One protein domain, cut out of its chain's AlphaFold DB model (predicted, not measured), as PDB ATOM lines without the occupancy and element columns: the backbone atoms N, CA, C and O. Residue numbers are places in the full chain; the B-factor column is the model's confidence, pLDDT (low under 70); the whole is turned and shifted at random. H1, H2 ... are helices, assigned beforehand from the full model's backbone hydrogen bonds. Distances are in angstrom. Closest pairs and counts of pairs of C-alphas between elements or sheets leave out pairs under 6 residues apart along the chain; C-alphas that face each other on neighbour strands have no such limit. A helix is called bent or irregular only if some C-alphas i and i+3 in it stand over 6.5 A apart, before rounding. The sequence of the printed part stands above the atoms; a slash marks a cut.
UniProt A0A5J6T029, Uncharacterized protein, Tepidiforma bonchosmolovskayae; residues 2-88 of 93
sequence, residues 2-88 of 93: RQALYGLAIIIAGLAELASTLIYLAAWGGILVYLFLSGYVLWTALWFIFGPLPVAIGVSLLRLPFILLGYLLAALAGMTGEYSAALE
ATOM      1  N   ARG A   2      43.787 -80.703 141.039       83.12
ATOM      2  CA  ARG A   2      44.255 -80.553 142.433       83.12
ATOM      3  C   ARG A   2      45.133 -81.714 142.943       83.12
ATOM      4  O   ARG A   2      46.283 -81.499 143.301       83.12
ATOM      5  N   GLN A   3      44.631 -82.949 142.871       85.75
ATOM      6  CA  GLN A   3      45.381 -84.138 143.308       85.75
ATOM      7  C   GLN A   3      46.621 -84.441 142.453       85.75
ATOM      8  O   GLN A   3      47.592 -84.984 142.963       85.75
ATOM      9  N   ALA A   4      46.618 -84.065 141.170       86.00
ATOM     10  CA  ALA A   4      47.778 -84.257 140.300       86.00
ATOM     11  C   ALA A   4      48.923 -83.298 140.674       86.00
ATOM     12  O   ALA A   4      50.074 -83.714 140.731       86.00
ATOM     13  N   LEU A   5      48.602 -82.036 140.989       83.81
ATOM     14  CA  LEU A   5      49.574 -81.050 141.476       83.81
ATOM     15  C   LEU A   5      50.149 -81.441 142.842       83.81
ATOM     16  O   LEU A   5      51.356 -81.348 143.045       83.81
ATOM     17  N   TYR A   6      49.304 -81.936 143.749       85.12
ATOM     18  CA  TYR A   6      49.748 -82.465 145.039       85.12
ATOM     19  C   TYR A   6      50.638 -83.708 144.887       85.12
ATOM     20  O   TYR A   6      51.709 -83.776 145.487       85.12
ATOM     21  N   GLY A   7      50.252 -84.654 144.025       85.75
ATOM     22  CA  GLY A   7      51.072 -85.827 143.717       85.75
ATOM     23  C   GLY A   7      52.446 -85.448 143.158       85.75
ATOM     24  O   GLY A   7      53.455 -85.994 143.594       85.75
ATOM     25  N   LEU A   8      52.507 -84.459 142.259       87.94
ATOM     26  CA  LEU A   8      53.774 -83.919 141.756       87.94
ATOM     27  C   LEU A   8      54.614 -83.275 142.866       87.94
ATOM     28  O   LEU A   8      55.817 -83.519 142.918       87.94
ATOM     29  N   ALA A   9      54.000 -82.502 143.767       85.81
ATOM     30  CA  ALA A   9      54.697 -81.894 144.900       85.81
ATOM     31  C   ALA A   9      55.373 -82.951 145.791       85.81
ATOM     32  O   ALA A   9      56.550 -82.809 146.126       85.81
ATOM     33  N   ILE A  10      54.664 -84.039 146.113       87.50
ATOM     34  CA  ILE A  10      55.213 -85.151 146.904       87.50
ATOM     35  C   ILE A  10      56.328 -85.877 146.155       87.50
ATOM     36  O   ILE A  10      57.369 -86.155 146.744       87.50
ATOM     37  N   ILE A  11      56.141 -86.182 144.868       90.44
ATOM     38  CA  ILE A  11      57.158 -86.886 144.073       90.44
ATOM     39  C   ILE A  11      58.457 -86.077 144.023       90.44
ATOM     40  O   ILE A  11      59.534 -86.639 144.193       90.44
ATOM     41  N   ILE A  12      58.361 -84.760 143.832       88.81
ATOM     42  CA  ILE A  12      59.527 -83.875 143.788       88.81
ATOM     43  C   ILE A  12      60.224 -83.831 145.151       88.81
ATOM     44  O   ILE A  12      61.446 -83.965 145.203       88.81
ATOM     45  N   ALA A  13      59.467 -83.703 146.243       85.31
ATOM     46  CA  ALA A  13      60.023 -83.735 147.593       85.31
ATOM     47  C   ALA A  13      60.703 -85.080 147.907       85.31
ATOM     48  O   ALA A  13      61.822 -85.096 148.409       85.31
ATOM     49  N   GLY A  14      60.075 -86.203 147.552       86.19
ATOM     50  CA  GLY A  14      60.621 -87.546 147.766       86.19
ATOM     51  C   GLY A  14      61.858 -87.847 146.928       86.19
ATOM     52  O   GLY A  14      62.818 -88.420 147.435       86.19
ATOM     53  N   LEU A  15      61.881 -87.421 145.663       88.62
ATOM     54  CA  LEU A  15      63.073 -87.532 144.822       88.62
ATOM     55  C   LEU A  15      64.215 -86.672 145.359       88.62
ATOM     56  O   LEU A  15      65.357 -87.126 145.367       88.62
ATOM     57  N   ALA A  16      63.909 -85.458 145.821       86.69
ATOM     58  CA  ALA A  16      64.898 -84.590 146.441       86.69
ATOM     59  C   ALA A  16      65.461 -85.215 147.721       86.69
ATOM     60  O   ALA A  16      66.674 -85.204 147.892       86.69
ATOM     61  N   GLU A  17      64.617 -85.823 148.561       87.00
ATOM     62  CA  GLU A  17      65.047 -86.559 149.754       87.00
ATOM     63  C   GLU A  17      66.037 -87.666 149.392       87.00
ATOM     64  O   GLU A  17      67.186 -87.641 149.827       87.00
ATOM     65  N   LEU A  18      65.637 -88.577 148.502       87.62
ATOM     66  CA  LEU A  18      66.459 -89.714 148.093       87.62
ATOM     67  C   LEU A  18      67.778 -89.272 147.453       87.62
ATOM     68  O   LEU A  18      68.841 -89.799 147.784       87.62
ATOM     69  N   ALA A  19      67.728 -88.291 146.550       86.81
ATOM     70  CA  ALA A  19      68.921 -87.745 145.916       86.81
ATOM     71  C   ALA A  19      69.859 -87.118 146.953       86.81
ATOM     72  O   ALA A  19      71.068 -87.336 146.905       86.81
ATOM     73  N   SER A  20      69.304 -86.387 147.920       87.31
ATOM     74  CA  SER A  20      70.058 -85.729 148.982       87.31
ATOM     75  C   SER A  20      70.768 -86.754 149.882       87.31
ATOM     76  O   SER A  20      71.968 -86.622 150.131       87.31
ATOM     77  N   THR A  21      70.096 -87.851 150.250       87.12
ATOM     78  CA  THR A  21      70.689 -88.956 151.019       87.12
ATOM     79  C   THR A  21      71.820 -89.643 150.252       87.12
ATOM     80  O   THR A  21      72.883 -89.910 150.816       87.12
ATOM     81  N   LEU A  22      71.633 -89.907 148.955       89.50
ATOM     82  CA  LEU A  22      72.668 -90.520 148.118       89.50
ATOM     83  C   LEU A  22      73.895 -89.613 147.979       89.50
ATOM     84  O   LEU A  22      75.024 -90.089 148.093       89.50
ATOM     85  N   ILE A  23      73.681 -88.310 147.779       89.50
ATOM     86  CA  ILE A  23      74.762 -87.320 147.712       89.50
ATOM     87  C   ILE A  23      75.491 -87.239 149.051       89.50
ATOM     88  O   ILE A  23      76.716 -87.193 149.056       89.50
ATOM     89  N   TYR A  24      74.773 -87.275 150.178       90.31
ATOM     90  CA  TYR A  24      75.387 -87.294 151.504       90.31
ATOM     91  C   TYR A  24      76.342 -88.483 151.664       90.31
ATOM     92  O   TYR A  24      77.514 -88.299 151.994       90.31
ATOM     93  N   LEU A  25      75.864 -89.696 151.363       88.75
ATOM     94  CA  LEU A  25      76.662 -90.921 151.461       88.75
ATOM     95  C   LEU A  25      77.875 -90.886 150.523       88.75
ATOM     96  O   LEU A  25      78.990 -91.207 150.938       88.75
ATOM     97  N   ALA A  26      77.668 -90.459 149.276       89.19
ATOM     98  CA  ALA A  26      78.723 -90.384 148.273       89.19
ATOM     99  C   ALA A  26      79.771 -89.310 148.601       89.19
ATOM    100  O   ALA A  26      80.964 -89.565 148.463       89.19
ATOM    101  N   ALA A  27      79.358 -88.126 149.057       87.31
ATOM    102  CA  ALA A  27      80.264 -87.025 149.375       87.31
ATOM    103  C   ALA A  27      81.060 -87.300 150.655       87.31
ATOM    104  O   ALA A  27      82.278 -87.122 150.671       87.31
ATOM    105  N   TRP A  28      80.399 -87.787 151.710       90.00
ATOM    106  CA  TRP A  28      81.082 -88.140 152.952       90.00
ATOM    107  C   TRP A  28      82.068 -89.294 152.735       90.00
ATOM    108  O   TRP A  28      83.248 -89.160 153.072       90.00
ATOM    109  N   GLY A  29      81.610 -90.387 152.112       87.62
ATOM    110  CA  GLY A  29      82.436 -91.563 151.836       87.62
ATOM    111  C   GLY A  29      83.538 -91.291 150.812       87.62
ATOM    112  O   GLY A  29      84.677 -91.700 151.011       87.62
ATOM    113  N   GLY A  30      83.236 -90.550 149.745       88.69
ATOM    114  CA  GLY A  30      84.189 -90.231 148.682       88.69
ATOM    115  C   GLY A  30      85.367 -89.393 149.173       88.69
ATOM    116  O   GLY A  30      86.515 -89.718 148.876       88.69
ATOM    117  N   ILE A  31      85.105 -88.360 149.981       87.75
ATOM    118  CA  ILE A  31      86.174 -87.531 150.560       87.75
ATOM    119  C   ILE A  31      86.990 -88.336 151.579       87.75
ATOM    120  O   ILE A  31      88.214 -88.231 151.597       87.75
ATOM    121  N   LEU A  32      86.345 -89.197 152.373       88.38
ATOM    122  CA  LEU A  32      87.041 -90.077 153.314       88.38
ATOM    123  C   LEU A  32      87.997 -91.034 152.588       88.38
ATOM    124  O   LEU A  32      89.165 -91.135 152.962       88.38
ATOM    125  N   VAL A  33      87.528 -91.691 151.524       89.50
ATOM    126  CA  VAL A  33      88.342 -92.596 150.697       89.50
ATOM    127  C   VAL A  33      89.503 -91.848 150.049       89.50
ATOM    128  O   VAL A  33      90.633 -92.330 150.091       89.50
ATOM    129  N   TYR A  34      89.253 -90.661 149.493       91.00
ATOM    130  CA  TYR A  34      90.299 -89.826 148.904       91.00
ATOM    131  C   TYR A  34      91.402 -89.494 149.919       91.00
ATOM    132  O   TYR A  34      92.575 -89.766 149.666       91.00
ATOM    133  N   LEU A  35      91.034 -88.974 151.094       91.25
ATOM    134  CA  LEU A  35      91.996 -88.590 152.130       91.25
ATOM    135  C   LEU A  35      92.812 -89.786 152.637       91.25
ATOM    136  O   LEU A  35      94.022 -89.654 152.846       91.25
ATOM    137  N   PHE A  36      92.167 -90.948 152.779       90.25
ATOM    138  CA  PHE A  36      92.824 -92.182 153.192       90.25
ATOM    139  C   PHE A  36      93.840 -92.668 152.148       90.25
ATOM    140  O   PHE A  36      94.996 -92.918 152.486       90.25
ATOM    141  N   LEU A  37      93.444 -92.747 150.870       92.56
ATOM    142  CA  LEU A  37      94.313 -93.205 149.777       92.56
ATOM    143  C   LEU A  37      95.487 -92.256 149.512       92.56
ATOM    144  O   LEU A  37      96.563 -92.702 149.123       92.56
ATOM    145  N   SER A  38      95.305 -90.957 149.745       92.19
ATOM    146  CA  SER A  38      96.371 -89.960 149.628       92.19
ATOM    147  C   SER A  38      97.326 -89.924 150.831       92.19
ATOM    148  O   SER A  38      98.278 -89.146 150.824       92.19
ATOM    149  N   GLY A  39      97.105 -90.744 151.867       89.56
ATOM    150  CA  GLY A  39      97.987 -90.832 153.038       89.56
ATOM    151  C   GLY A  39      97.851 -89.670 154.029       89.56
ATOM    152  O   GLY A  39      98.696 -89.500 154.910       89.56
ATOM    153  N   TYR A  40      96.790 -88.866 153.931       93.19
ATOM    154  CA  TYR A  40      96.557 -87.719 154.808       93.19
ATOM    155  C   TYR A  40      95.852 -88.138 156.107       93.19
ATOM    156  O   TYR A  40      94.682 -87.827 156.330       93.19
ATOM    157  N   VAL A  41      96.570 -88.835 156.992       89.00
ATOM    158  CA  VAL A  41      96.009 -89.429 158.226       89.00
ATOM    159  C   VAL A  41      95.326 -88.390 159.126       89.00
ATOM    160  O   VAL A  41      94.193 -88.600 159.556       89.00
ATOM    161  N   LEU A  42      95.972 -87.240 159.364       90.56
ATOM    162  CA  LEU A  42      95.405 -86.162 160.186       90.56
ATOM    163  C   LEU A  42      94.101 -85.615 159.585       90.56
ATOM    164  O   LEU A  42      93.106 -85.463 160.288       90.56
ATOM    165  N   TRP A  43      94.091 -85.360 158.276       90.69
ATOM    166  CA  TRP A  43      92.909 -84.855 157.578       90.69
ATOM    167  C   TRP A  43      91.791 -85.892 157.509       90.69
ATOM    168  O   TRP A  43      90.628 -85.526 157.619       90.69
ATOM    169  N   THR A  44      92.127 -87.178 157.402       91.12
ATOM    170  CA  THR A  44      91.156 -88.279 157.456       91.12
ATOM    171  C   THR A  44      90.451 -88.309 158.812       91.12
ATOM    172  O   THR A  44      89.227 -88.383 158.862       91.12
ATOM    173  N   ALA A  45      91.199 -88.181 159.915       91.50
ATOM    174  CA  ALA A  45      90.627 -88.122 161.261       91.50
ATOM    175  C   ALA A  45      89.747 -86.876 161.461       91.50
ATOM    176  O   ALA A  45      88.637 -86.978 161.986       91.50
ATOM    177  N   LEU A  46      90.198 -85.709 160.984       92.62
ATOM    178  CA  LEU A  46      89.396 -84.483 161.010       92.62
ATOM    179  C   LEU A  46      88.120 -84.623 160.173       92.62
ATOM    180  O   LEU A  46      87.055 -84.215 160.621       92.62
ATOM    181  N   TRP A  47      88.196 -85.231 158.990       93.19
ATOM    182  CA  TRP A  47      87.034 -85.466 158.136       93.19
ATOM    183  C   TRP A  47      86.058 -86.481 158.734       93.19
ATOM    184  O   TRP A  47      84.851 -86.327 158.596       93.19
ATOM    185  N   PHE A  48      86.547 -87.492 159.450       88.25
ATOM    186  CA  PHE A  48      85.679 -88.445 160.136       88.25
ATOM    187  C   PHE A  48      84.803 -87.762 161.198       88.25
ATOM    188  O   PHE A  48      83.621 -88.075 161.317       88.25
ATOM    189  N   ILE A  49      85.369 -86.794 161.927       90.88
ATOM    190  CA  ILE A  49      84.669 -86.051 162.986       90.88
ATOM    191  C   ILE A  49      83.811 -84.928 162.396       90.88
ATOM    192  O   ILE A  49      82.635 -84.798 162.722       90.88
ATOM    193  N   PHE A  50      84.404 -84.097 161.538       91.00
ATOM    194  CA  PHE A  50      83.784 -82.861 161.074       91.00
ATOM    195  C   PHE A  50      83.126 -82.981 159.714       91.00
ATOM    196  O   PHE A  50      82.213 -82.218 159.466       91.00
ATOM    197  N   GLY A  51      83.535 -83.908 158.849       87.62
ATOM    198  CA  GLY A  51      83.012 -84.082 157.489       87.62
ATOM    199  C   GLY A  51      81.504 -84.347 157.374       87.62
ATOM    200  O   GLY A  51      80.905 -83.838 156.427       87.62
ATOM    201  N   PRO A  52      80.842 -85.052 158.315       90.25
ATOM    202  CA  PRO A  52      79.382 -85.188 158.307       90.25
ATOM    203  C   PRO A  52      78.633 -83.845 158.295       90.25
ATOM    204  O   PRO A  52      77.667 -83.678 157.558       90.25
ATOM    205  N   LEU A  53      79.100 -82.858 159.067       89.50
ATOM    206  CA  LEU A  53      78.459 -81.547 159.232       89.50
ATOM    207  C   LEU A  53      78.381 -80.700 157.942       89.50
ATOM    208  O   LEU A  53      77.275 -80.334 157.548       89.50
ATOM    209  N   PRO A  54      79.490 -80.368 157.250       89.62
ATOM    210  CA  PRO A  54      79.456 -79.578 156.027       89.62
ATOM    211  C   PRO A  54      78.734 -80.315 154.900       89.62
ATOM    212  O   PRO A  54      78.058 -79.670 154.103       89.62
ATOM    213  N   VAL A  55      78.817 -81.653 154.850       91.31
ATOM    214  CA  VAL A  55      78.064 -82.447 153.873       91.31
ATOM    215  C   VAL A  55      76.567 -82.360 154.168       91.31
ATOM    216  O   VAL A  55      75.801 -82.063 153.258       91.31
ATOM    217  N   ALA A  56      76.142 -82.516 155.426       89.38
ATOM    218  CA  ALA A  56      74.742 -82.352 155.815       89.38
ATOM    219  C   ALA A  56      74.216 -80.948 155.471       89.38
ATOM    220  O   ALA A  56      73.131 -80.822 154.904       89.38
ATOM    221  N   ILE A  57      74.995 -79.894 155.740       89.44
ATOM    222  CA  ILE A  57      74.631 -78.510 155.399       89.44
ATOM    223  C   ILE A  57      74.489 -78.343 153.882       89.44
ATOM    224  O   ILE A  57      73.467 -77.843 153.417       89.44
ATOM    225  N   GLY A  58      75.478 -78.785 153.100       88.38
ATOM    226  CA  GLY A  58      75.443 -78.674 151.640       88.38
ATOM    227  C   GLY A  58      74.255 -79.417 151.025       88.38
ATOM    228  O   GLY A  58      73.562 -78.887 150.160       88.38
ATOM    229  N   VAL A  59      73.972 -80.615 151.529       90.50
ATOM    230  CA  VAL A  59      72.841 -81.444 151.101       90.50
ATOM    231  C   VAL A  59      71.500 -80.807 151.490       90.50
ATOM    232  O   VAL A  59      70.579 -80.766 150.675       90.50
ATOM    233  N   SER A  60      71.403 -80.221 152.686       87.62
ATOM    234  CA  SER A  60      70.209 -79.491 153.139       87.62
ATOM    235  C   SER A  60      69.929 -78.265 152.266       87.62
ATOM    236  O   SER A  60      68.791 -78.037 151.852       87.62
ATOM    237  N   LEU A  61      70.974 -77.506 151.917       88.69
ATOM    238  CA  LEU A  61      70.874 -76.363 151.006       88.69
ATOM    239  C   LEU A  61      70.440 -76.779 149.597       88.69
ATOM    240  O   LEU A  61      69.666 -76.065 148.962       88.69
ATOM    241  N   LEU A  62      70.890 -77.944 149.124       88.12
ATOM    242  CA  LEU A  62      70.477 -78.501 147.838       88.12
ATOM    243  C   LEU A  62      69.004 -78.940 147.844       88.12
ATOM    244  O   LEU A  62      68.323 -78.798 146.832       88.12
ATOM    245  N   ARG A  63      68.503 -79.460 148.971       87.38
ATOM    246  CA  ARG A  63      67.120 -79.945 149.119       87.38
ATOM    247  C   ARG A  63      66.104 -78.799 149.182       87.38
ATOM    248  O   ARG A  63      64.998 -78.931 148.658       87.38
ATOM    249  N   LEU A  64      66.480 -77.661 149.775       88.19
ATOM    250  CA  LEU A  64      65.599 -76.505 150.006       88.19
ATOM    251  C   LEU A  64      64.810 -76.031 148.764       88.19
ATOM    252  O   LEU A  64      63.587 -75.914 148.871       88.19
ATOM    253  N   PRO A  65      65.424 -75.801 147.585       88.50
ATOM    254  CA  PRO A  65      64.700 -75.395 146.378       88.50
ATOM    255  C   PRO A  65      63.569 -76.349 145.980       88.50
ATOM    256  O   PRO A  65      62.505 -75.898 145.564       88.50
ATOM    257  N   PHE A  66      63.770 -77.660 146.135       88.75
ATOM    258  CA  PHE A  66      62.776 -78.670 145.768       88.75
ATOM    259  C   PHE A  66      61.609 -78.707 146.755       88.75
ATOM    260  O   PHE A  66      60.457 -78.805 146.338       88.75
ATOM    261  N   ILE A  67      61.894 -78.556 148.053       87.19
ATOM    262  CA  ILE A  67      60.859 -78.436 149.088       87.19
ATOM    263  C   ILE A  67      59.990 -77.205 148.813       87.19
ATOM    264  O   ILE A  67      58.762 -77.306 148.831       87.19
ATOM    265  N   LEU A  68      60.620 -76.060 148.521       91.12
ATOM    266  CA  LEU A  68      59.930 -74.809 148.195       91.12
ATOM    267  C   LEU A  68      59.094 -74.934 146.917       91.12
ATOM    268  O   LEU A  68      57.957 -74.462 146.879       91.12
ATOM    269  N   LEU A  69      59.613 -75.611 145.891       90.19
ATOM    270  CA  LEU A  69      58.862 -75.899 144.670       90.19
ATOM    271  C   LEU A  69      57.618 -76.751 144.966       90.19
ATOM    272  O   LEU A  69      56.530 -76.447 144.477       90.19
ATOM    273  N   GLY A  70      57.749 -77.781 145.804       89.69
ATOM    274  CA  GLY A  70      56.610 -78.581 146.247       89.69
ATOM    275  C   GLY A  70      55.596 -77.766 147.058       89.69
ATOM    276  O   GLY A  70      54.396 -77.905 146.830       89.69
ATOM    277  N   TYR A  71      56.043 -76.829 147.906       88.69
ATOM    278  CA  TYR A  71      55.148 -75.893 148.603       88.69
ATOM    279  C   TYR A  71      54.370 -75.002 147.632       88.69
ATOM    280  O   TYR A  71      53.174 -74.796 147.828       88.69
ATOM    281  N   LEU A  72      55.013 -74.500 146.574       91.25
ATOM    282  CA  LEU A  72      54.346 -73.700 145.543       91.25
ATOM    283  C   LEU A  72      53.276 -74.514 144.804       91.25
ATOM    284  O   LEU A  72      52.157 -74.041 144.616       91.25
ATOM    285  N   LEU A  73      53.582 -75.761 144.441       88.38
ATOM    286  CA  LEU A  73      52.623 -76.667 143.803       88.38
ATOM    287  C   LEU A  73      51.456 -77.023 144.737       88.38
ATOM    288  O   LEU A  73      50.298 -77.019 144.313       88.38
ATOM    289  N   ALA A  74      51.737 -77.271 146.016       86.62
ATOM    290  CA  ALA A  74      50.719 -77.528 147.028       86.62
ATOM    291  C   ALA A  74      49.848 -76.290 147.302       86.62
ATOM    292  O   ALA A  74      48.642 -76.427 147.503       86.62
ATOM    293  N   ALA A  75      50.420 -75.082 147.258       88.88
ATOM    294  CA  ALA A  75      49.687 -73.821 147.369       88.88
ATOM    295  C   ALA A  75      48.750 -73.597 146.179       88.88
ATOM    296  O   ALA A  75      47.580 -73.279 146.382       88.88
ATOM    297  N   LEU A  76      49.213 -73.866 144.954       89.81
ATOM    298  CA  LEU A  76      48.373 -73.840 143.751       89.81
ATOM    299  C   LEU A  76      47.225 -74.860 143.816       89.81
ATOM    300  O   LEU A  76      46.152 -74.630 143.263       89.81
ATOM    301  N   ALA A  77      47.428 -75.976 144.517       86.38
ATOM    302  CA  ALA A  77      46.397 -76.972 144.787       86.38
ATOM    303  C   ALA A  77      45.528 -76.650 146.023       86.38
ATOM    304  O   ALA A  77      44.554 -77.358 146.276       86.38
ATOM    305  N   GLY A  78      45.853 -75.635 146.829       89.00
ATOM    306  CA  GLY A  78      45.191 -75.388 148.115       89.00
ATOM    307  C   GLY A  78      45.306 -76.569 149.093       89.00
ATOM    308  O   GLY A  78      44.338 -76.894 149.775       89.00
ATOM    309  N   MET A  79      46.439 -77.278 149.097       89.88
ATOM    310  CA  MET A  79      46.723 -78.473 149.917       89.88
ATOM    311  C   MET A  79      48.022 -78.314 150.725       89.88
ATOM    312  O   MET A  79      48.736 -79.278 150.983       89.88
ATOM    313  N   THR A  80      48.363 -77.086 151.119       89.00
ATOM    314  CA  THR A  80      49.615 -76.786 151.836       89.00
ATOM    315  C   THR A  80      49.736 -77.521 153.168       89.00
ATOM    316  O   THR A  80      50.816 -78.018 153.468       89.00
ATOM    317  N   GLY A  81      48.642 -77.648 153.929       87.44
ATOM    318  CA  GLY A  81      48.630 -78.378 155.205       87.44
ATOM    319  C   GLY A  81      48.833 -79.890 155.051       87.44
ATOM    320  O   GLY A  81      49.518 -80.521 155.848       87.44
ATOM    321  N   GLU A  82      48.292 -80.474 153.982       89.00
ATOM    322  CA  GLU A  82      48.476 -81.898 153.667       89.00
ATOM    323  C   GLU A  82      49.900 -82.178 153.169       89.00
ATOM    324  O   GLU A  82      50.443 -83.260 153.379       89.00
ATOM    325  N   TYR A  83      50.522 -81.200 152.508       88.06
ATOM    326  CA  TYR A  83      51.906 -81.295 152.055       88.06
ATOM    327  C   TYR A  83      52.899 -81.126 153.211       88.06
ATOM    328  O   TYR A  83      53.874 -81.871 153.275       88.06
ATOM    329  N   SER A  84      52.643 -80.220 154.164       89.50
ATOM    330  CA  SER A  84      53.485 -80.098 155.363       89.50
ATOM    331  C   SER A  84      53.432 -81.351 156.234       89.50
ATOM    332  O   SER A  84      54.480 -81.815 156.666       89.50
ATOM    333  N   ALA A  85      52.246 -81.943 156.423       88.81
ATOM    334  CA  ALA A  85      52.107 -83.197 157.167       88.81
ATOM    335  C   ALA A  85      52.848 -84.361 156.482       88.81
ATOM    336  O   ALA A  85      53.494 -85.169 157.148       88.81
ATOM    337  N   ALA A  86      52.802 -84.429 155.146       86.44
ATOM    338  CA  ALA A  86      53.547 -85.430 154.384       86.44
ATOM    339  C   ALA A  86      55.071 -85.248 154.518       86.44
ATOM    340  O   ALA A  86      55.788 -86.227 154.696       86.44
ATOM    341  N   LEU A  87      55.562 -84.005 154.470       86.00
ATOM    342  CA  LEU A  87      56.978 -83.688 154.682       86.00
ATOM    343  C   LEU A  87      57.454 -84.049 156.091       86.00
ATOM    344  O   LEU A  87      58.541 -84.598 156.234       86.00
ATOM    345  N   GLU A  88      56.656 -83.759 157.115       86.19
ATOM    346  CA  GLU A  88      56.974 -84.090 158.507       86.19
ATOM    347  C   GLU A  88      57.095 -85.607 158.690       86.19
ATOM    348  O   GLU A  88      58.122 -86.100 159.153       86.19
TER     349      GLU A  88
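What this domain is: This is residues 2 to 88 of the 93 residues of an uncharacterized protein of Tepidiforma bonchosmolovskayae (UniProt A0A5J6T029). One long helix, H1, runs nearly the full length of a rod, and the chain folds back beside it as H2 and then the bent helix H3, one after the other. Short H4 turns back again near the end of the rod where H1 begins, packing on H1 and on the second arm of H3. The printed part has 87 residues with four named helices, H1, H2, H3 and H4 in that order, and no named strand: all helix. It is loose, with a radius of gyration of the C-alphas of 17.5 A, and spans 56 by 16 by 16 A.

Where its parts are: H1, residues 2 to 37, begins at C-alpha 2 (44.255, -80.553, 142.433) and is 52.2 A long. H2, residues 41 to 50, begins at C-alpha 41 (96.009, -89.429, 158.226) and is 14.2 A long. H3, residues 52 to 76, was assigned as one helix by its hydrogen bonds but is bent: C-alphas 62 and 65 are 6.7 A apart. Its arms are H3a, residues 52 to 62, 15.3 A, and H3b, residues 65 to 76, 16.6 A, at a steep tilt of 38 degrees. H4, residues 80 to 88, is 12.3 A long and ends at C-alpha 88 (56.974, -84.090, 158.507).

How they stand to each other: H1 is the hub, touching three other helices. Its residues 31 to 36 touch H2, a helical hairpin with a shallow tilt of 26 degrees; the closest C-alphas, Leu 35 and Thr 44, are 5.4 A apart. H3b touches H1 opposite ways at 6 degrees, a shallow tilt, with the C-alphas of Ala 9 and Gly 70 closest at 4.1 A. H2 and H4 are apart. Every O i to N i+4 pair is within hydrogen-bond range in H1, H2, H3a, H3b and H4.

The domain as a whole: The C-alphas farthest apart, those of Arg 2 and Gly 39, are 55.7 A apart. The printed part has no cut, its three links are tight, and no printed residue is under 70 in pLDDT.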